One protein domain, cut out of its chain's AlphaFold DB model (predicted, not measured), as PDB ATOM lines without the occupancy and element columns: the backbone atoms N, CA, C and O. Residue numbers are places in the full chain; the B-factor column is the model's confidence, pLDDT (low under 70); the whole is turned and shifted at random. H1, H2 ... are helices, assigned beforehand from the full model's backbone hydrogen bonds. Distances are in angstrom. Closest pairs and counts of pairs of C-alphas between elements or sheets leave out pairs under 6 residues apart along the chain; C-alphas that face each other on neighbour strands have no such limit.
ATOM      1  N   PRO A 251     -55.013 -26.223  37.485       94.56
ATOM      2  CA  PRO A 251     -55.067 -26.038  38.940       94.56
ATOM      3  C   PRO A 251     -53.710 -25.662  39.559       94.56
ATOM      4  O   PRO A 251     -53.669 -24.873  40.502       94.56
ATOM      5  N   GLY A 252     -52.597 -26.166  39.017       93.38
ATOM      6  CA  GLY A 252     -51.249 -25.776  39.444       93.38
ATOM      7  C   GLY A 252     -50.936 -24.317  39.107       93.38
ATOM      8  O   GLY A 252     -50.394 -23.596  39.939       93.38
ATOM      9  N   LEU A 253     -51.357 -23.851  37.927       92.88
ATOM     10  CA  LEU A 253     -51.254 -22.453  37.506       92.88
ATOM     11  C   LEU A 253     -52.144 -21.530  38.350       92.88
ATOM     12  O   LEU A 253     -51.699 -20.443  38.713       92.88
ATOM     13  N   CYS A 254     -53.353 -21.961  38.734       93.31
ATOM     14  CA  CYS A 254     -54.175 -21.237  39.712       93.31
ATOM     15  C   CYS A 254     -53.383 -21.007  41.010       93.31
ATOM     16  O   CYS A 254     -53.252 -19.866  41.451       93.31
ATOM     17  N   LEU A 255     -52.810 -22.084  41.566       92.06
ATOM     18  CA  LEU A 255     -52.017 -22.099  42.805       92.06
ATOM     19  C   LEU A 255     -50.660 -21.373  42.706       92.06
ATOM     20  O   LEU A 255     -50.054 -21.087  43.735       92.06
ATOM     21  N   ALA A 256     -50.178 -21.071  41.498       90.81
ATOM     22  CA  ALA A 256     -48.925 -20.349  41.270       90.81
ATOM     23  C   ALA A 256     -49.116 -18.849  40.970       90.81
ATOM     24  O   ALA A 256     -48.222 -18.056  41.258       90.81
ATOM     25  N   ILE A 257     -50.258 -18.456  40.386       90.88
ATOM     26  CA  ILE A 257     -50.479 -17.104  39.832       90.88
ATOM     27  C   ILE A 257     -51.464 -16.276  40.655       90.88
ATOM     28  O   ILE A 257     -51.248 -15.078  40.838       90.88
ATOM     29  N   LEU A 258     -52.564 -16.877  41.118       91.00
ATOM     30  CA  LEU A 258     -53.569 -16.141  41.884       91.00
ATOM     31  C   LEU A 258     -53.057 -15.873  43.315       91.00
ATOM     32  O   LEU A 258     -52.290 -16.676  43.846       91.00
ATOM     33  N   PRO A 259     -53.480 -14.780  43.973       89.00
ATOM     34  CA  PRO A 259     -53.219 -14.569  45.391       89.00
ATOM     35  C   PRO A 259     -53.858 -15.652  46.276       89.00
ATOM     36  O   PRO A 259     -54.945 -16.173  45.998       89.00
ATOM     37  N   ALA A 260     -53.207 -15.921  47.408       86.50
ATOM     38  CA  ALA A 260     -53.797 -16.689  48.497       86.50
ATOM     39  C   ALA A 260     -55.072 -15.994  49.031       86.50
ATOM     40  O   ALA A 260     -55.132 -14.759  49.044       86.50
ATOM     41  N   PRO A 261     -56.088 -16.749  49.490       84.88
ATOM     42  CA  PRO A 261     -57.274 -16.167  50.105       84.88
ATOM     43  C   PRO A 261     -56.914 -15.401  51.386       84.88
ATOM     44  O   PRO A 261     -55.979 -15.744  52.114       84.88
ATOM     45  N   THR A 262     -57.681 -14.351  51.660       83.00
ATOM     46  CA  THR A 262     -57.529 -13.490  52.835       83.00
ATOM     47  C   THR A 262     -57.759 -14.257  54.141       83.00
ATOM     48  O   THR A 262     -58.572 -15.176  54.213       83.00
ATOM     49  N   THR A 263     -57.013 -13.902  55.192       81.50
ATOM     50  CA  THR A 263     -56.980 -14.679  56.444       81.50
ATOM     51  C   THR A 263     -58.306 -14.626  57.212       81.50
ATOM     52  O   THR A 263     -59.105 -13.704  57.046       81.50
ATOM     53  N   LEU A 264     -58.508 -15.574  58.136       77.31
ATOM     54  CA  LEU A 264     -59.685 -15.628  59.021       77.31
ATOM     55  C   LEU A 264     -59.869 -14.378  59.909       77.31
ATOM     56  O   LEU A 264     -60.948 -14.170  60.449       77.31
ATOM     57  N   PHE A 265     -58.829 -13.547  60.048       80.12
ATOM     58  CA  PHE A 265     -58.846 -12.288  60.804       80.12
ATOM     59  C   PHE A 265     -59.107 -11.051  59.920       80.12
ATOM     60  O   PHE A 265     -59.065  -9.922  60.405       80.12
ATOM     61  N   SER A 266     -59.340 -11.247  58.621       82.75
ATOM     62  CA  SER A 266     -59.716 -10.191  57.677       82.75
ATOM     63  C   SER A 266     -61.237  -9.953  57.676       82.75
ATOM     64  O   SER A 266     -61.994 -10.856  58.031       82.75
ATOM     65  N   PRO A 267     -61.727  -8.779  57.223       79.44
ATOM     66  CA  PRO A 267     -63.166  -8.522  57.103       79.44
ATOM     67  C   PRO A 267     -63.867  -9.386  56.036       79.44
ATOM     68  O   PRO A 267     -65.093  -9.426  55.992       79.44
ATOM     69  N   THR A 268     -63.112 -10.078  55.176       76.62
ATOM     70  CA  THR A 268     -63.627 -10.978  54.134       76.62
ATOM     71  C   THR A 268     -62.835 -12.294  54.152       76.62
ATOM     72  O   THR A 268     -61.951 -12.488  53.317       76.62
ATOM     73  N   PRO A 269     -63.111 -13.216  55.092       72.62
ATOM     74  CA  PRO A 269     -62.309 -14.427  55.317       72.62
ATOM     75  C   PRO A 269     -62.569 -15.560  54.303       72.62
ATOM     76  O   PRO A 269     -62.137 -16.692  54.511       72.62
ATOM     77  N   PHE A 270     -63.304 -15.282  53.223       76.94
ATOM     78  CA  PHE A 270     -63.684 -16.252  52.195       76.94
ATOM     79  C   PHE A 270     -62.950 -15.967  50.876       76.94
ATOM     80  O   PHE A 270     -62.701 -14.798  50.573       76.94
ATOM     81  N   PRO A 271     -62.654 -16.998  50.058       77.00
ATOM     82  CA  PRO A 271     -62.124 -16.822  48.712       77.00
ATOM     83  C   PRO A 271     -62.901 -15.795  47.887       77.00
ATOM     84  O   PRO A 271     -64.125 -15.881  47.751       77.00
ATOM     85  N   SER A 272     -62.181 -14.841  47.301       79.06
ATOM     86  CA  SER A 272     -62.754 -13.922  46.325       79.06
ATOM     87  C   SER A 272     -62.826 -14.595  44.949       79.06
ATOM     88  O   SER A 272     -62.324 -15.698  44.736       79.06
ATOM     89  N   GLY A 273     -63.414 -13.904  43.969       78.62
ATOM     90  CA  GLY A 273     -63.336 -14.335  42.570       78.62
ATOM     91  C   GLY A 273     -61.923 -14.331  41.981       78.62
ATOM     92  O   GLY A 273     -61.751 -14.821  40.871       78.62
ATOM     93  N   GLU A 274     -60.951 -13.768  42.703       83.31
ATOM     94  CA  GLU A 274     -59.595 -13.500  42.224       83.31
ATOM     95  C   GLU A 274     -58.509 -14.247  43.016       83.31
ATOM     96  O   GLU A 274     -57.342 -14.157  42.656       83.31
ATOM     97  N   SER A 275     -58.871 -14.990  44.070       87.88
ATOM     98  CA  SER A 275     -57.954 -15.809  44.879       87.88
ATOM     99  C   SER A 275     -58.136 -17.310  44.622       87.88
ATOM    100  O   SER A 275     -59.082 -17.728  43.950       87.88
ATOM    101  N   TRP A 276     -57.284 -18.153  45.219       86.06
ATOM    102  CA  TRP A 276     -57.533 -19.604  45.264       86.06
ATOM    103  C   TRP A 276     -58.869 -19.923  45.942       86.06
ATOM    104  O   TRP A 276     -59.213 -19.331  46.968       86.06
ATOM    105  N   THR A 277     -59.607 -20.878  45.378       86.12
ATOM    106  CA  THR A 277     -60.879 -21.391  45.904       86.12
ATOM    107  C   THR A 277     -60.674 -22.623  46.781       86.12
ATOM    108  O   THR A 277     -59.690 -23.335  46.643       86.12
ATOM    109  N   LEU A 278     -61.624 -22.913  47.676       85.38
ATOM    110  CA  LEU A 278     -61.650 -24.201  48.386       85.38
ATOM    111  C   LEU A 278     -62.135 -25.325  47.456       85.38
ATOM    112  O   LEU A 278     -61.567 -26.415  47.430       85.38
ATOM    113  N   THR A 279     -63.159 -25.035  46.651       89.62
ATOM    114  CA  THR A 279     -63.642 -25.894  45.562       89.62
ATOM    115  C   THR A 279     -62.650 -25.934  44.393       89.62
ATOM    116  O   THR A 279     -61.861 -24.993  44.244       89.62
ATOM    117  N   PRO A 280     -62.719 -26.953  43.514       92.06
ATOM    118  CA  PRO A 280     -61.939 -26.981  42.278       92.06
ATOM    119  C   PRO A 280     -62.149 -25.700  41.446       92.06
ATOM    120  O   PRO A 280     -63.276 -25.195  41.392       92.06
ATOM    121  N   PRO A 281     -61.096 -25.143  40.819       92.94
ATOM    122  CA  PRO A 281     -61.189 -23.878  40.091       92.94
ATOM    123  C   PRO A 281     -62.062 -23.997  38.833       92.94
ATOM    124  O   PRO A 281     -62.053 -25.017  38.140       92.94
ATOM    125  N   GLY A 282     -62.808 -22.936  38.523       91.06
ATOM    126  CA  GLY A 282     -63.735 -22.868  37.395       91.06
ATOM    127  C   GLY A 282     -63.488 -21.665  36.479       91.06
ATOM    128  O   GLY A 282     -62.463 -20.986  36.561       91.06
ATOM    129  N   LYS A 283     -64.464 -21.374  35.609       92.00
ATOM    130  CA  LYS A 283     -64.328 -20.374  34.533       92.00
ATOM    131  C   LYS A 283     -63.935 -18.979  35.033       92.00
ATOM    132  O   LYS A 283     -63.132 -18.309  34.397       92.00
ATOM    133  N   ARG A 284     -64.430 -18.565  36.205       91.12
ATOM    134  CA  ARG A 284     -64.105 -17.266  36.824       91.12
ATOM    135  C   ARG A 284     -62.622 -17.145  37.195       91.12
ATOM    136  O   ARG A 284     -62.043 -16.069  37.071       91.12
ATOM    137  N   GLN A 285     -61.998 -18.239  37.628       91.75
ATOM    138  CA  GLN A 285     -60.562 -18.280  37.909       91.75
ATOM    139  C   GLN A 285     -59.768 -18.186  36.600       91.75
ATOM    140  O   GLN A 285     -58.824 -17.407  36.533       91.75
ATOM    141  N   TRP A 286     -60.200 -18.879  35.539       93.50
ATOM    142  CA  TRP A 286     -59.595 -18.761  34.205       93.50
ATOM    143  C   TRP A 286     -59.690 -17.334  33.632       93.50
ATOM    144  O   TRP A 286     -58.668 -16.773  33.242       93.50
ATOM    145  N   GLU A 287     -60.865 -16.698  33.670       94.06
ATOM    146  CA  GLU A 287     -61.063 -15.297  33.244       94.06
ATOM    147  C   GLU A 287     -60.126 -14.336  34.003       94.06
ATOM    148  O   GLU A 287     -59.506 -13.445  33.415       94.06
ATOM    149  N   THR A 288     -59.955 -14.561  35.309       93.50
ATOM    150  CA  THR A 288     -59.053 -13.769  36.159       93.50
ATOM    151  C   THR A 288     -57.575 -14.052  35.847       93.50
ATOM    152  O   THR A 288     -56.770 -13.125  35.806       93.50
ATOM    153  N   MET A 289     -57.191 -15.298  35.551       91.75
ATOM    154  CA  MET A 289     -55.825 -15.641  35.123       91.75
ATOM    155  C   MET A 289     -55.469 -15.016  33.770       91.75
ATOM    156  O   MET A 289     -54.366 -14.494  33.615       91.75
ATOM    157  N   VAL A 290     -56.406 -14.995  32.816       93.81
ATOM    158  CA  VAL A 290     -56.252 -14.281  31.536       93.81
ATOM    159  C   VAL A 290     -56.026 -12.783  31.781       93.81
ATOM    160  O   VAL A 290     -55.139 -12.188  31.161       93.81
ATOM    161  N   ARG A 291     -56.750 -12.174  32.736       93.44
ATOM    162  CA  ARG A 291     -56.502 -10.789  33.178       93.44
ATOM    163  C   ARG A 291     -55.099 -10.621  33.773       93.44
ATOM    164  O   ARG A 291     -54.376  -9.735  33.326       93.44
ATOM    165  N   PHE A 292     -54.693 -11.468  34.723       91.44
ATOM    166  CA  PHE A 292     -53.383 -11.377  35.382       91.44
ATOM    167  C   PHE A 292     -52.202 -11.589  34.422       91.44
ATOM    168  O   PHE A 292     -51.200 -10.883  34.540       91.44
ATOM    169  N   LEU A 293     -52.313 -12.487  33.435       91.94
ATOM    170  CA  LEU A 293     -51.316 -12.625  32.364       91.94
ATOM    171  C   LEU A 293     -51.156 -11.318  31.582       91.94
ATOM    172  O   LEU A 293     -50.037 -10.838  31.390       91.94
ATOM    173  N   ASN A 294     -52.271 -10.716  31.165       91.81
ATOM    174  CA  ASN A 294     -52.260  -9.456  30.428       91.81
ATOM    175  C   ASN A 294     -51.708  -8.304  31.284       91.81
ATOM    176  O   ASN A 294     -50.871  -7.537  30.808       91.81
ATOM    177  N   GLU A 295     -52.091  -8.214  32.557       91.19
ATOM    178  CA  GLU A 295     -51.596  -7.209  33.501       91.19
ATOM    179  C   GLU A 295     -50.086  -7.341  33.752       91.19
ATOM    180  O   GLU A 295     -49.343  -6.374  33.559       91.19
ATOM    181  N   ARG A 296     -49.596  -8.546  34.078       89.75
ATOM    182  CA  ARG A 296     -48.159  -8.803  34.266       89.75
ATOM    183  C   ARG A 296     -47.372  -8.576  32.973       89.75
ATOM    184  O   ARG A 296     -46.246  -8.088  33.041       89.75
ATOM    185  N   SER A 297     -47.974  -8.795  31.798       89.06
ATOM    186  CA  SER A 297     -47.372  -8.422  30.510       89.06
ATOM    187  C   SER A 297     -47.186  -6.918  30.328       89.06
ATOM    188  O   SER A 297     -46.198  -6.492  29.737       89.06
ATOM    189  N   VAL A 298     -48.131  -6.106  30.807       89.50
ATOM    190  CA  VAL A 298     -48.080  -4.640  30.709       89.50
ATOM    191  C   VAL A 298     -47.135  -4.075  31.766       89.50
ATOM    192  O   VAL A 298     -46.461  -3.080  31.509       89.50
ATOM    193  N   LEU A 299     -47.041  -4.715  32.934       88.12
ATOM    194  CA  LEU A 299     -46.061  -4.365  33.957       88.12
ATOM    195  C   LEU A 299     -44.633  -4.683  33.490       88.12
ATOM    196  O   LEU A 299     -43.804  -3.778  33.446       88.12
ATOM    197  N   ARG A 300     -44.362  -5.926  33.060       85.19
ATOM    198  CA  ARG A 300     -43.034  -6.327  32.568       85.19
ATOM    199  C   ARG A 300     -42.628  -5.558  31.308       85.19
ATOM    200  O   ARG A 300     -41.485  -5.133  31.237       85.19
ATOM    201  N   ARG A 301     -43.547  -5.244  30.378       84.00
ATOM    202  CA  ARG A 301     -43.232  -4.402  29.199       84.00
ATOM    203  C   ARG A 301     -42.759  -2.978  29.524       84.00
ATOM    204  O   ARG A 301     -42.173  -2.341  28.654       84.00
ATOM    205  N   LYS A 302     -42.967  -2.475  30.749       84.25
ATOM    206  CA  LYS A 302     -42.408  -1.186  31.211       84.25
ATOM    207  C   LYS A 302     -40.964  -1.304  31.700       84.25
ATOM    208  O   LYS A 302     -40.231  -0.324  31.626       84.25
ATOM    209  N   THR A 303     -40.563  -2.466  32.216       80.94
ATOM    210  CA  THR A 303     -39.200  -2.728  32.708       80.94
ATOM    211  C   THR A 303     -38.316  -3.365  31.639       80.94
ATOM    212  O   THR A 303     -37.114  -3.128  31.603       80.94
ATOM    213  N   GLU A 304     -38.904  -4.173  30.758       76.62
ATOM    214  CA  GLU A 304     -38.206  -5.014  29.796       76.62
ATOM    215  C   GLU A 304     -39.031  -5.174  28.518       76.62
ATOM    216  O   GLU A 304     -40.186  -5.590  28.560       76.62
ATOM    217  N   ASN A 305     -38.430  -4.956  27.347       79.12
ATOM    218  CA  ASN A 305     -39.087  -5.360  26.106       79.12
ATOM    219  C   ASN A 305     -39.172  -6.901  26.037       79.12
ATOM    220  O   ASN A 305     -38.129  -7.567  25.977       79.12
ATOM    221  N   ILE A 306     -40.400  -7.429  26.074       80.94
ATOM    222  CA  ILE A 306     -40.774  -8.845  25.951       80.94
ATOM    223  C   ILE A 306     -41.601  -8.991  24.668       80.94
ATOM    224  O   ILE A 306     -42.582  -8.259  24.510       80.94
ATOM    225  N   PRO A 307     -41.255  -9.921  23.760       83.06
ATOM    226  CA  PRO A 307     -41.969 -10.081  22.500       83.06
ATOM    227  C   PRO A 307     -43.346 -10.725  22.709       83.06
ATOM    228  O   PRO A 307     -43.490 -11.688  23.467       83.06
ATOM    229  N   ASP A 308     -44.355 -10.265  21.963       85.31
ATOM    230  CA  ASP A 308     -45.730 -10.782  22.055       85.31
ATOM    231  C   ASP A 308     -45.844 -12.286  21.726       85.31
ATOM    232  O   ASP A 308     -46.792 -12.946  22.145       85.31
ATOM    233  N   SER A 309     -44.845 -12.874  21.059       87.81
ATOM    234  CA  SER A 309     -44.754 -14.323  20.835       87.81
ATOM    235  C   SER A 309     -44.620 -15.138  22.130       87.81
ATOM    236  O   SER A 309     -45.086 -16.277  22.175       87.81
ATOM    237  N   VAL A 310     -44.038 -14.575  23.196       87.56
ATOM    238  CA  VAL A 310     -44.002 -15.206  24.528       87.56
ATOM    239  C   VAL A 310     -45.390 -15.163  25.165       87.56
ATOM    240  O   VAL A 310     -45.840 -16.170  25.708       87.56
ATOM    241  N   LEU A 311     -46.101 -14.038  25.039       89.56
ATOM    242  CA  LEU A 311     -47.465 -13.876  25.553       89.56
ATOM    243  C   LEU A 311     -48.460 -14.795  24.851       89.56
ATOM    244  O   LEU A 311     -49.271 -15.436  25.514       89.56
ATOM    245  N   PHE A 312     -48.349 -14.912  23.528       92.06
ATOM    246  CA  PHE A 312     -49.145 -15.842  22.740       92.06
ATOM    247  C   PHE A 312     -48.975 -17.282  23.243       92.06
ATOM    248  O   PHE A 312     -49.971 -17.930  23.543       92.06
ATOM    249  N   ARG A 313     -47.734 -17.753  23.454       92.50
ATOM    250  CA  ARG A 313     -47.469 -19.101  23.999       92.50
ATOM    251  C   ARG A 313     -48.075 -19.318  25.390       92.50
ATOM    252  O   ARG A 313     -48.638 -20.382  25.628       92.50
ATOM    253  N   HIS A 314     -47.997 -18.329  26.285       92.31
ATOM    254  CA  HIS A 314     -48.595 -18.437  27.624       92.31
ATOM    255  C   HIS A 314     -50.130 -18.499  27.558       92.31
ATOM    256  O   HIS A 314     -50.733 -19.312  28.254       92.31
ATOM    257  N   HIS A 315     -50.769 -17.706  26.687       94.56
ATOM    258  CA  HIS A 315     -52.217 -17.794  26.458       94.56
ATOM    259  C   HIS A 315     -52.628 -19.121  25.811       94.56
ATOM    260  O   HIS A 315     -53.594 -19.720  26.268       94.56
ATOM    261  N   THR A 316     -51.884 -19.626  24.818       95.38
ATOM    262  CA  THR A 316     -52.147 -20.937  24.189       95.38
ATOM    263  C   THR A 316     -52.007 -22.095  25.181       95.38
ATOM    264  O   THR A 316     -52.821 -23.016  25.172       95.38
ATOM    265  N   HIS A 317     -51.001 -22.054  26.062       95.12
ATOM    266  CA  HIS A 317     -50.851 -23.054  27.123       95.12
ATOM    267  C   HIS A 317     -51.975 -22.944  28.159       95.12
ATOM    268  O   HIS A 317     -52.551 -23.961  28.532       95.12
ATOM    269  N   LEU A 318     -52.358 -21.729  28.573       95.69
ATOM    270  CA  LEU A 318     -53.472 -21.533  29.507       95.69
ATOM    271  C   LEU A 318     -54.818 -21.993  28.921       95.69
ATOM    272  O   LEU A 318     -55.602 -22.600  29.647       95.69
ATOM    273  N   SER A 319     -55.099 -21.728  27.640       96.06
ATOM    274  CA  SER A 319     -56.337 -22.186  26.998       96.06
ATOM    275  C   SER A 319     -56.361 -23.707  26.858       96.06
ATOM    276  O   SER A 319     -57.317 -24.322  27.311       96.06
ATOM    277  N   GLY A 320     -55.286 -24.336  26.367       96.44
ATOM    278  CA  GLY A 320     -55.206 -25.799  26.271       96.44
ATOM    279  C   GLY A 320     -55.260 -26.504  27.635       96.44
ATOM    280  O   GLY A 320     -55.910 -27.540  27.780       96.44
ATOM    281  N   ALA A 321     -54.641 -25.922  28.667       95.81
ATOM    282  CA  ALA A 321     -54.724 -26.426  30.037       95.81
ATOM    283  C   ALA A 321     -56.136 -26.271  30.635       95.81
ATOM    284  O   ALA A 321     -56.568 -27.143  31.390       95.81
ATOM    285  N   TRP A 322     -56.856 -25.194  30.297       96.62
ATOM    286  CA  TRP A 322     -58.262 -25.013  30.667       96.62
ATOM    287  C   TRP A 322     -59.184 -25.982  29.919       96.62
ATOM    288  O   TRP A 322     -60.005 -26.627  30.557       96.62
ATOM    289  N   GLU A 323     -59.026 -26.152  28.606       96.44
ATOM    290  CA  GLU A 323     -59.820 -27.087  27.795       96.44
ATOM    291  C   GLU A 323     -59.678 -28.529  28.304       96.44
ATOM    292  O   GLU A 323     -60.673 -29.231  28.492       96.44
ATOM    293  N   HIS A 324     -58.451 -28.959  28.620       95.31
ATOM    294  CA  HIS A 324     -58.204 -30.257  29.249       95.31
ATOM    295  C   HIS A 324     -58.866 -30.378  30.634       95.31
ATOM    296  O   HIS A 324     -59.400 -31.434  30.972       95.31
ATOM    297  N   TRP A 325     -58.856 -29.304  31.428       95.81
ATOM    298  CA  TRP A 325     -59.482 -29.263  32.749       95.81
ATOM    299  C   TRP A 325     -61.016 -29.302  32.682       95.81
ATOM    300  O   TRP A 325     -61.642 -30.067  33.413       95.81
ATOM    301  N   GLU A 326     -61.625 -28.521  31.790       95.94
ATOM    302  CA  GLU A 326     -63.075 -28.452  31.580       95.94
ATOM    303  C   GLU A 326     -63.640 -29.767  31.015       95.94
ATOM    304  O   GLU A 326     -64.754 -30.156  31.367       95.94
ATOM    305  N   ALA A 327     -62.843 -30.506  30.233       95.75
ATOM    306  CA  ALA A 327     -63.185 -31.831  29.717       95.75
ATOM    307  C   ALA A 327     -63.175 -32.965  30.770       95.75
ATOM    308  O   ALA A 327     -63.694 -34.049  30.493       95.75
ATOM    309  N   MET A 328     -62.601 -32.764  31.963       95.38
ATOM    310  CA  MET A 328     -62.595 -33.781  33.025       95.38
ATOM    311  C   MET A 328     -63.924 -33.837  33.797       95.38
ATOM    312  O   MET A 328     -64.600 -32.820  34.003       95.38
ATOM    313  N   SER A 329     -64.291 -35.021  34.306       96.62
ATOM    314  CA  SER A 329     -65.476 -35.146  35.164       96.62
ATOM    315  C   SER A 329     -65.315 -34.330  36.453       96.62
ATOM    316  O   SER A 329     -64.209 -33.953  36.845       96.62
ATOM    317  N   GLU A 330     -66.422 -34.024  37.128       94.25
ATOM    318  CA  GLU A 330     -66.383 -33.260  38.382       94.25
ATOM    319  C   GLU A 330     -65.666 -34.032  39.509       94.25
ATOM    320  O   GLU A 330     -64.925 -33.438  40.291       94.25
ATOM    321  N   SER A 331     -65.787 -35.366  39.520       95.62
ATOM    322  CA  SER A 331     -65.036 -36.267  40.409       95.62
ATOM    323  C   SER A 331     -63.528 -36.220  40.129       95.62
ATOM    324  O   SER A 331     -62.713 -36.087  41.046       95.62
ATOM    325  N   ASP A 332     -63.143 -36.279  38.853       95.81
ATOM    326  CA  ASP A 332     -61.732 -36.250  38.456       95.81
ATOM    327  C   ASP A 332     -61.117 -34.878  38.751       95.81
ATOM    328  O   ASP A 332     -60.031 -34.801  39.319       95.81
ATOM    329  N   ARG A 333     -61.850 -33.785  38.493       95.75
ATOM    330  CA  ARG A 333     -61.453 -32.428  38.902       95.75
ATOM    331  C   ARG A 333     -61.309 -32.292  40.415       95.75
ATOM    332  O   ARG A 333     -60.347 -31.673  40.861       95.75
ATOM    333  N   ALA A 334     -62.204 -32.871  41.217       95.19
ATOM    334  CA  ALA A 334     -62.088 -32.839  42.675       95.19
ATOM    335  C   ALA A 334     -60.821 -33.558  43.174       95.19
ATOM    336  O   ALA A 334     -60.058 -32.989  43.958       95.19
ATOM    337  N   SER A 335     -60.547 -34.765  42.671       95.31
ATOM    338  CA  SER A 335     -59.342 -35.521  43.045       95.31
ATOM    339  C   SER A 335     -58.049 -34.879  42.521       95.31
ATOM    340  O   SER A 335     -57.079 -34.754  43.269       95.31
ATOM    341  N   ALA A 336     -58.036 -34.384  41.281       95.19
ATOM    342  CA  ALA A 336     -56.902 -33.666  40.699       95.19
ATOM    343  C   ALA A 336     -56.618 -32.338  41.425       95.19
ATOM    344  O   ALA A 336     -55.453 -31.995  41.629       95.19
ATOM    345  N   TRP A 337     -57.658 -31.623  41.871       95.50
ATOM    346  CA  TRP A 337     -57.519 -30.427  42.705       95.50
ATOM    347  C   TRP A 337     -56.852 -30.751  44.044       95.50
ATOM    348  O   TRP A 337     -55.852 -30.130  44.402       95.50
ATOM    349  N   GLN A 338     -57.340 -31.777  44.746       95.62
ATOM    350  CA  GLN A 338     -56.759 -32.225  46.011       95.62
ATOM    351  C   GLN A 338     -55.297 -32.680  45.848       95.62
ATOM    352  O   GLN A 338     -54.444 -32.320  46.661       95.62
ATOM    353  N   LEU A 339     -54.980 -33.420  44.781       94.88
ATOM    354  CA  LEU A 339     -53.610 -33.840  44.475       94.88
ATOM    355  C   LEU A 339     -52.683 -32.654  44.174       94.88
ATOM    356  O   LEU A 339     -51.536 -32.663  44.618       94.88
ATOM    357  N   GLU A 340     -53.145 -31.623  43.462       94.56
ATOM    358  CA  GLU A 340     -52.310 -30.455  43.153       94.56
ATOM    359  C   GLU A 340     -52.167 -29.486  44.342       94.56
ATOM    360  O   GLU A 340     -51.116 -28.862  44.486       94.56
ATOM    361  N   ILE A 341     -53.135 -29.441  45.270       94.00
ATOM    362  CA  ILE A 341     -52.943 -28.829  46.599       94.00
ATOM    363  C   ILE A 341     -51.826 -29.556  47.361       94.00
ATOM    364  O   ILE A 341     -50.905 -28.914  47.863       94.00
ATOM    365  N   LEU A 342     -51.855 -30.892  47.423       95.44
ATOM    366  CA  LEU A 342     -50.825 -31.665  48.128       95.44
ATOM    367  C   LEU A 342     -49.436 -31.496  47.483       95.44
ATOM    368  O   LEU A 342     -48.444 -31.342  48.195       95.44
ATOM    369  N   ARG A 343     -49.357 -31.451  46.147       94.25
ATOM    370  CA  ARG A 343     -48.111 -31.174  45.406       94.25
ATOM    371  C   ARG A 343     -47.614 -29.741  45.587       94.25
ATOM    372  O   ARG A 343     -46.412 -29.531  45.706       94.25
ATOM    373  N   SER A 344     -48.493 -28.739  45.587       92.00
ATOM    374  CA  SER A 344     -48.079 -27.348  45.814       92.00
ATOM    375  C   SER A 344     -47.595 -27.141  47.252       92.00
ATOM    376  O   SER A 344     -46.577 -26.477  47.451       92.00
ATOM    377  N   TYR A 345     -48.225 -27.806  48.228       94.06
ATOM    378  CA  TYR A 345     -47.770 -27.851  49.616       94.06
ATOM    379  C   TYR A 345     -46.371 -28.470  49.751       94.06
ATOM    380  O   TYR A 345     -45.492 -27.836  50.331       94.06
ATOM    381  N   THR A 346     -46.104 -29.646  49.168       95.81
ATOM    382  CA  THR A 346     -44.764 -30.266  49.257       95.81
ATOM    383  C   THR A 346     -43.695 -29.467  48.504       95.81
ATOM    384  O   THR A 346     -42.614 -29.249  49.049       95.81
ATOM    385  N   ARG A 347     -44.000 -28.912  47.317       91.56
ATOM    386  CA  ARG A 347     -43.107 -27.959  46.618       91.56
ATOM    387  C   ARG A 347     -42.841 -26.684  47.435       91.56
ATOM    388  O   ARG A 347     -41.773 -26.086  47.316       91.56
ATOM    389  N   ALA A 348     -43.798 -26.219  48.238       92.31
ATOM    390  CA  ALA A 348     -43.605 -25.078  49.133       92.31
ATOM    391  C   ALA A 348     -42.781 -25.453  50.377       92.31
ATOM    392  O   ALA A 348     -41.924 -24.675  50.791       92.31
ATOM    393  N   GLN A 349     -42.994 -26.647  50.934       96.31
ATOM    394  CA  GLN A 349     -42.241 -27.173  52.070       96.31
ATOM    395  C   GLN A 349     -40.758 -27.373  51.726       96.31
ATOM    396  O   GLN A 349     -39.902 -26.951  52.504       96.31
ATOM    397  N   GLU A 350     -40.440 -27.929  50.553       95.25
ATOM    398  CA  GLU A 350     -39.044 -28.149  50.152       95.25
ATOM    399  C   GLU A 350     -38.321 -26.834  49.817       95.25
ATOM    400  O   GLU A 350     -37.192 -26.639  50.253       95.25
ATOM    401  N   ARG A 351     -38.985 -25.853  49.182       93.12
ATOM    402  CA  ARG A 351     -38.421 -24.490  49.047       93.12
ATOM    403  C   ARG A 351     -38.196 -23.816  50.405       93.12
ATOM    404  O   ARG A 351     -37.188 -23.155  50.612       93.12
ATOM    405  N   ASN A 352     -39.101 -24.004  51.368       96.81
ATOM    406  CA  ASN A 352     -38.915 -23.499  52.734       96.81
ATOM    407  C   ASN A 352     -37.707 -24.170  53.423       96.81
ATOM    408  O   ASN A 352     -37.009 -23.523  54.202       96.81
ATOM    409  N   ARG A 353     -37.425 -25.441  53.107       97.19
ATOM    410  CA  ARG A 353     -36.219 -26.151  53.550       97.19
ATOM    411  C   ARG A 353     -34.952 -25.608  52.882       97.19
ATOM    412  O   ARG A 353     -34.004 -25.322  53.608       97.19
ATOM    413  N   SER A 354     -34.943 -25.408  51.559       96.88
ATOM    414  CA  SER A 354     -33.765 -24.876  50.852       96.88
ATOM    415  C   SER A 354     -33.412 -23.471  51.347       96.88
ATOM    416  O   SER A 354     -32.289 -23.256  51.799       96.88
ATOM    417  N   TYR A 355     -34.397 -22.569  51.443       97.25
ATOM    418  CA  TYR A 355     -34.194 -21.215  51.968       97.25
ATOM    419  C   TYR A 355     -33.691 -21.196  53.419       97.25
ATOM    420  O   TYR A 355     -32.943 -20.293  53.782       97.25
ATOM    421  N   LYS A 356     -34.044 -22.185  54.255       97.88
ATOM    422  CA  LYS A 356     -33.450 -22.335  55.597       97.88
ATOM    423  C   LYS A 356     -31.978 -22.722  55.520       97.88
ATOM    424  O   LYS A 356     -31.163 -22.063  56.153       97.88
ATOM    425  N   THR A 357     -31.621 -23.717  54.706       98.06
ATOM    426  CA  THR A 357     -30.213 -24.116  54.541       98.06
ATOM    427  C   THR A 357     -29.356 -23.022  53.895       98.06
ATOM    428  O   THR A 357     -28.222 -22.812  54.315       98.06
ATOM    429  N   GLU A 358     -29.902 -22.260  52.945       97.81
ATOM    430  CA  GLU A 358     -29.253 -21.087  52.341       97.81
ATOM    431  C   GLU A 358     -29.052 -19.964  53.374       97.81
ATOM    432  O   GLU A 358     -27.979 -19.364  53.447       97.81
ATOM    433  N   LEU A 359     -30.054 -19.706  54.223       98.38
ATOM    434  CA  LEU A 359     -29.986 -18.726  55.311       98.38
ATOM    435  C   LEU A 359     -28.976 -19.137  56.394       98.38
ATOM    436  O   LEU A 359     -28.220 -18.293  56.873       98.38
ATOM    437  N   GLU A 360     -28.908 -20.420  56.748       98.25
ATOM    438  CA  GLU A 360     -27.902 -20.964  57.668       98.25
ATOM    439  C   GLU A 360     -26.481 -20.842  57.093       98.25
ATOM    440  O   GLU A 360     -25.573 -20.410  57.806       98.25
ATOM    441  N   GLN A 361     -26.283 -21.145  55.804       98.38
ATOM    442  CA  GLN A 361     -25.005 -20.948  55.105       98.38
ATOM    443  C   GLN A 361     -24.618 -19.464  55.046       98.38
ATOM    444  O   GLN A 361     -23.492 -19.107  55.394       98.38
ATOM    445  N   ALA A 362     -25.553 -18.573  54.710       98.00
ATOM    446  CA  ALA A 362     -25.324 -17.130  54.726       98.00
ATOM    447  C   ALA A 362     -24.938 -16.630  56.131       98.00
ATOM    448  O   ALA A 362     -24.001 -15.848  56.269       98.00
ATOM    449  N   GLN A 363     -25.581 -17.130  57.191       98.19
ATOM    450  CA  GLN A 363     -25.214 -16.828  58.580       98.19
ATOM    451  C   GLN A 363     -23.861 -17.426  59.003       98.19
ATOM    452  O   GLN A 363     -23.205 -16.881  59.890       98.19
ATOM    453  N   GLN A 364     -23.425 -18.545  58.422       98.31
ATOM    454  CA  GLN A 364     -22.064 -19.066  58.613       98.31
ATOM    455  C   GLN A 364     -21.034 -18.172  57.907       98.31
ATOM    456  O   GLN A 364     -20.047 -17.783  58.527       98.31
ATOM    457  N   HIS A 365     -21.296 -17.766  56.661       97.88
ATOM    458  CA  HIS A 365     -20.432 -16.855  55.904       97.88
ATOM    459  C   HIS A 365     -20.324 -15.471  56.562       97.88
ATOM    460  O   HIS A 365     -19.221 -14.941  56.665       97.88
ATOM    461  N   ILE A 366     -21.427 -14.909  57.070       97.81
ATOM    462  CA  ILE A 366     -21.416 -13.642  57.819       97.81
ATOM    463  C   ILE A 366     -20.533 -13.768  59.066       97.81
ATOM    464  O   ILE A 366     -19.597 -12.990  59.205       97.81
ATOM    465  N   ARG A 367     -20.732 -14.795  59.906       97.88
ATOM    466  CA  ARG A 367     -19.896 -15.019  61.104       97.88
ATOM    467  C   ARG A 367     -18.415 -15.239  60.774       97.88
ATOM    468  O   ARG A 367     -17.547 -14.814  61.532       97.88
ATOM    469  N   HIS A 368     -18.114 -15.884  59.647       97.75
ATOM    470  CA  HIS A 368     -16.743 -16.038  59.164       97.75
ATOM    471  C   HIS A 368     -16.128 -14.687  58.763       97.75
ATOM    472  O   HIS A 368     -15.046 -14.350  59.240       97.75
ATOM    473  N   LEU A 369     -16.843 -13.880  57.971       97.62
ATOM    474  CA  LEU A 369     -16.415 -12.540  57.561       97.62
ATOM    475  C   LEU A 369     -16.311 -11.563  58.743       97.62
ATOM    476  O   LEU A 369     -15.417 -10.723  58.755       97.62
ATOM    477  N   GLU A 370     -17.169 -11.681  59.757       96.75
ATOM    478  CA  GLU A 370     -17.080 -10.924  61.012       96.75
ATOM    479  C   GLU A 370     -15.815 -11.290  61.804       96.75
ATOM    480  O   GLU A 370     -15.116 -10.401  62.291       96.75
ATOM    481  N   ALA A 371     -15.468 -12.581  61.879       95.88
ATOM    482  CA  ALA A 371     -14.238 -13.046  62.521       95.88
ATOM    483  C   ALA A 371     -12.973 -12.639  61.738       95.88
ATOM    484  O   ALA A 371     -11.971 -12.247  62.343       95.88
ATOM    485  N   GLU A 372     -13.009 -12.674  60.401       93.69
ATOM    486  CA  GLU A 372     -11.940 -12.122  59.561       93.69
ATOM    487  C   GLU A 372     -11.820 -10.603  59.725       93.69
ATOM    488  O   GLU A 372     -10.710 -10.090  59.856       93.69
ATOM    489  N   TYR A 373     -12.940  -9.879  59.779       91.81
ATOM    490  CA  TYR A 373     -12.961  -8.434  59.987       91.81
ATOM    491  C   TYR A 373     -12.429  -8.039  61.367       91.81
ATOM    492  O   TYR A 373     -11.645  -7.099  61.450       91.81
ATOM    493  N   ASP A 374     -12.769  -8.753  62.443       90.88
ATOM    494  CA  ASP A 374     -12.188  -8.521  63.771       90.88
ATOM    495  C   ASP A 374     -10.678  -8.820  63.778       90.88
ATOM    496  O   ASP A 374      -9.872  -7.987  64.200       90.88
ATOM    497  N   ARG A 375     -10.253  -9.953  63.200       88.69
ATOM    498  CA  ARG A 375      -8.827 -10.277  63.022       88.69
ATOM    499  C   ARG A 375      -8.083  -9.186  62.246       88.69
ATOM    500  O   ARG A 375      -6.995  -8.786  62.657       88.69
ATOM    501  N   LEU A 376      -8.656  -8.688  61.151       83.31
ATOM    502  CA  LEU A 376      -8.079  -7.611  60.349       83.31
ATOM    503  C   LEU A 376      -8.105  -6.274  61.094       83.31
ATOM    504  O   LEU A 376      -7.096  -5.585  61.089       83.31
ATOM    505  N   SER A 377      -9.184  -5.931  61.795       81.06
ATOM    506  CA  SER A 377      -9.318  -4.732  62.637       81.06
ATOM    507  C   SER A 377      -8.218  -4.668  63.706       81.06
ATOM    508  O   SER A 377      -7.565  -3.636  63.872       81.06
ATOM    509  N   ARG A 378      -7.915  -5.806  64.350       76.75
ATOM    510  CA  ARG A 378      -6.795  -5.962  65.299       76.75
ATOM    511  C   ARG A 378      -5.409  -5.788  64.655       76.75
ATOM    512  O   ARG A 378      -4.458  -5.486  65.372       76.75
ATOM    513  N   CYS A 379      -5.282  -5.962  63.337       70.44
ATOM    514  CA  CYS A 379      -4.029  -5.819  62.581       70.44
ATOM    515  C   CYS A 379      -3.928  -4.523  61.746       70.44
ATOM    516  O   CYS A 379      -2.829  -4.147  61.350       70.44
ATOM    517  N   GLN A 380      -5.039  -3.834  61.467       61.41
ATOM    518  CA  GLN A 380      -5.103  -2.656  60.586       61.41
ATOM    519  C   GLN A 380      -4.514  -1.383  61.211       61.41
ATOM    520  O   GLN A 380      -4.265  -0.410  60.500       61.41
ATOM    521  N   LEU A 381      -4.245  -1.398  62.517       58.81
ATOM    522  CA  LEU A 381      -3.437  -0.391  63.193       58.81
ATOM    523  C   LEU A 381      -2.225  -1.053  63.863       58.81
ATOM    524  O   LEU A 381      -2.323  -1.487  65.015       58.81
TER     525      LEU A 381
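AT A GLANCE: This is residues 251 to 381 of the 590 residues of an uncharacterized protein of Pseudocercospora eumusae (UniProt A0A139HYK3). A V is made of one very long helix, H4, and a helical hairpin, H2 and H3, which meet in a corner at residues 327 to 329; the short helix H1 sits in the crook between them. The far part of H4, from residue 346 on, sticks out as a long arm, while a loop of residues 258 to 282 leaves H1 and folds back to H2. The printed part has 131 residues with four named helices, in the order H1, H2, H3, H4, and no named strand; the class is all helix. The whole is extended, with a radius of gyration of the C-alphas of 22.2 A, and spans 74 by 37 by 31 A.

IN THESE COORDINATES: H1, residues 251 to 257, begins with C-alpha 251 at (-55.067, -26.038, 38.940) and is 10.1 A long from first to last C-alpha. After residues 258 to 282, with no named element, H2 takes residues 283 to 303 and is 30.8 A long. H3, residues 308 to 326, is 26.5 A long and begins with C-alpha 308 at (-45.730, -10.782, 22.055). H4, residues 330 to 379, is 72.3 A long and ends with C-alpha 379 at (-4.029, -5.819, 62.581).

HOW THE PARTS SIT: H2 touches H1 with residues 285 to 292 alone; the closest C-alphas of the two, those of Cys 254 and Gln 285, are 7.3 A apart. These two run the same way at a shallow tilt of 33 degrees, only just short of steep. H4 touches H1 with residues 337 to 344 alone; the closest C-alphas of the two, those of Gly 252 and Glu 340, are 6.1 A apart. They run the same way at a tilt of 37 degrees, only just steep. H2 and H3 form a hairpin: they touch and run opposite ways at a shallow tilt of 14 degrees, with the C-alphas of Trp 286 and Trp 322 closest at 7.3 A. H3 and H4 are close but not clearly touching, with the C-alphas of Trp 325 and Arg 333 closest at 7.2 A; they run opposite ways at a steep tilt of 45 degrees. H1 and H3 are near each other, and H2 and H4 are apart. In H1, H3 and H4 every O i to N i+4 pair is within hydrogen-bond range; in H2 15 of 17 are.

THE WHOLE: The C-alphas farthest apart, of Ser 329 and Leu 381, are 76.4 A apart. Residues 299 to 304, of which 299 to 303 belong to H2, and residues 346 to 381, of which 346 to 379 belong to H4, stand free; without them the body spans 40 by 33 by 22 A. The printed part has no cut. The link from H1 to H2 is long; those from H2 to H3 and from H3 to H4 are tight. The mean pLDDT of the printed part is 90.4, and residues 380 to 381 are under 70.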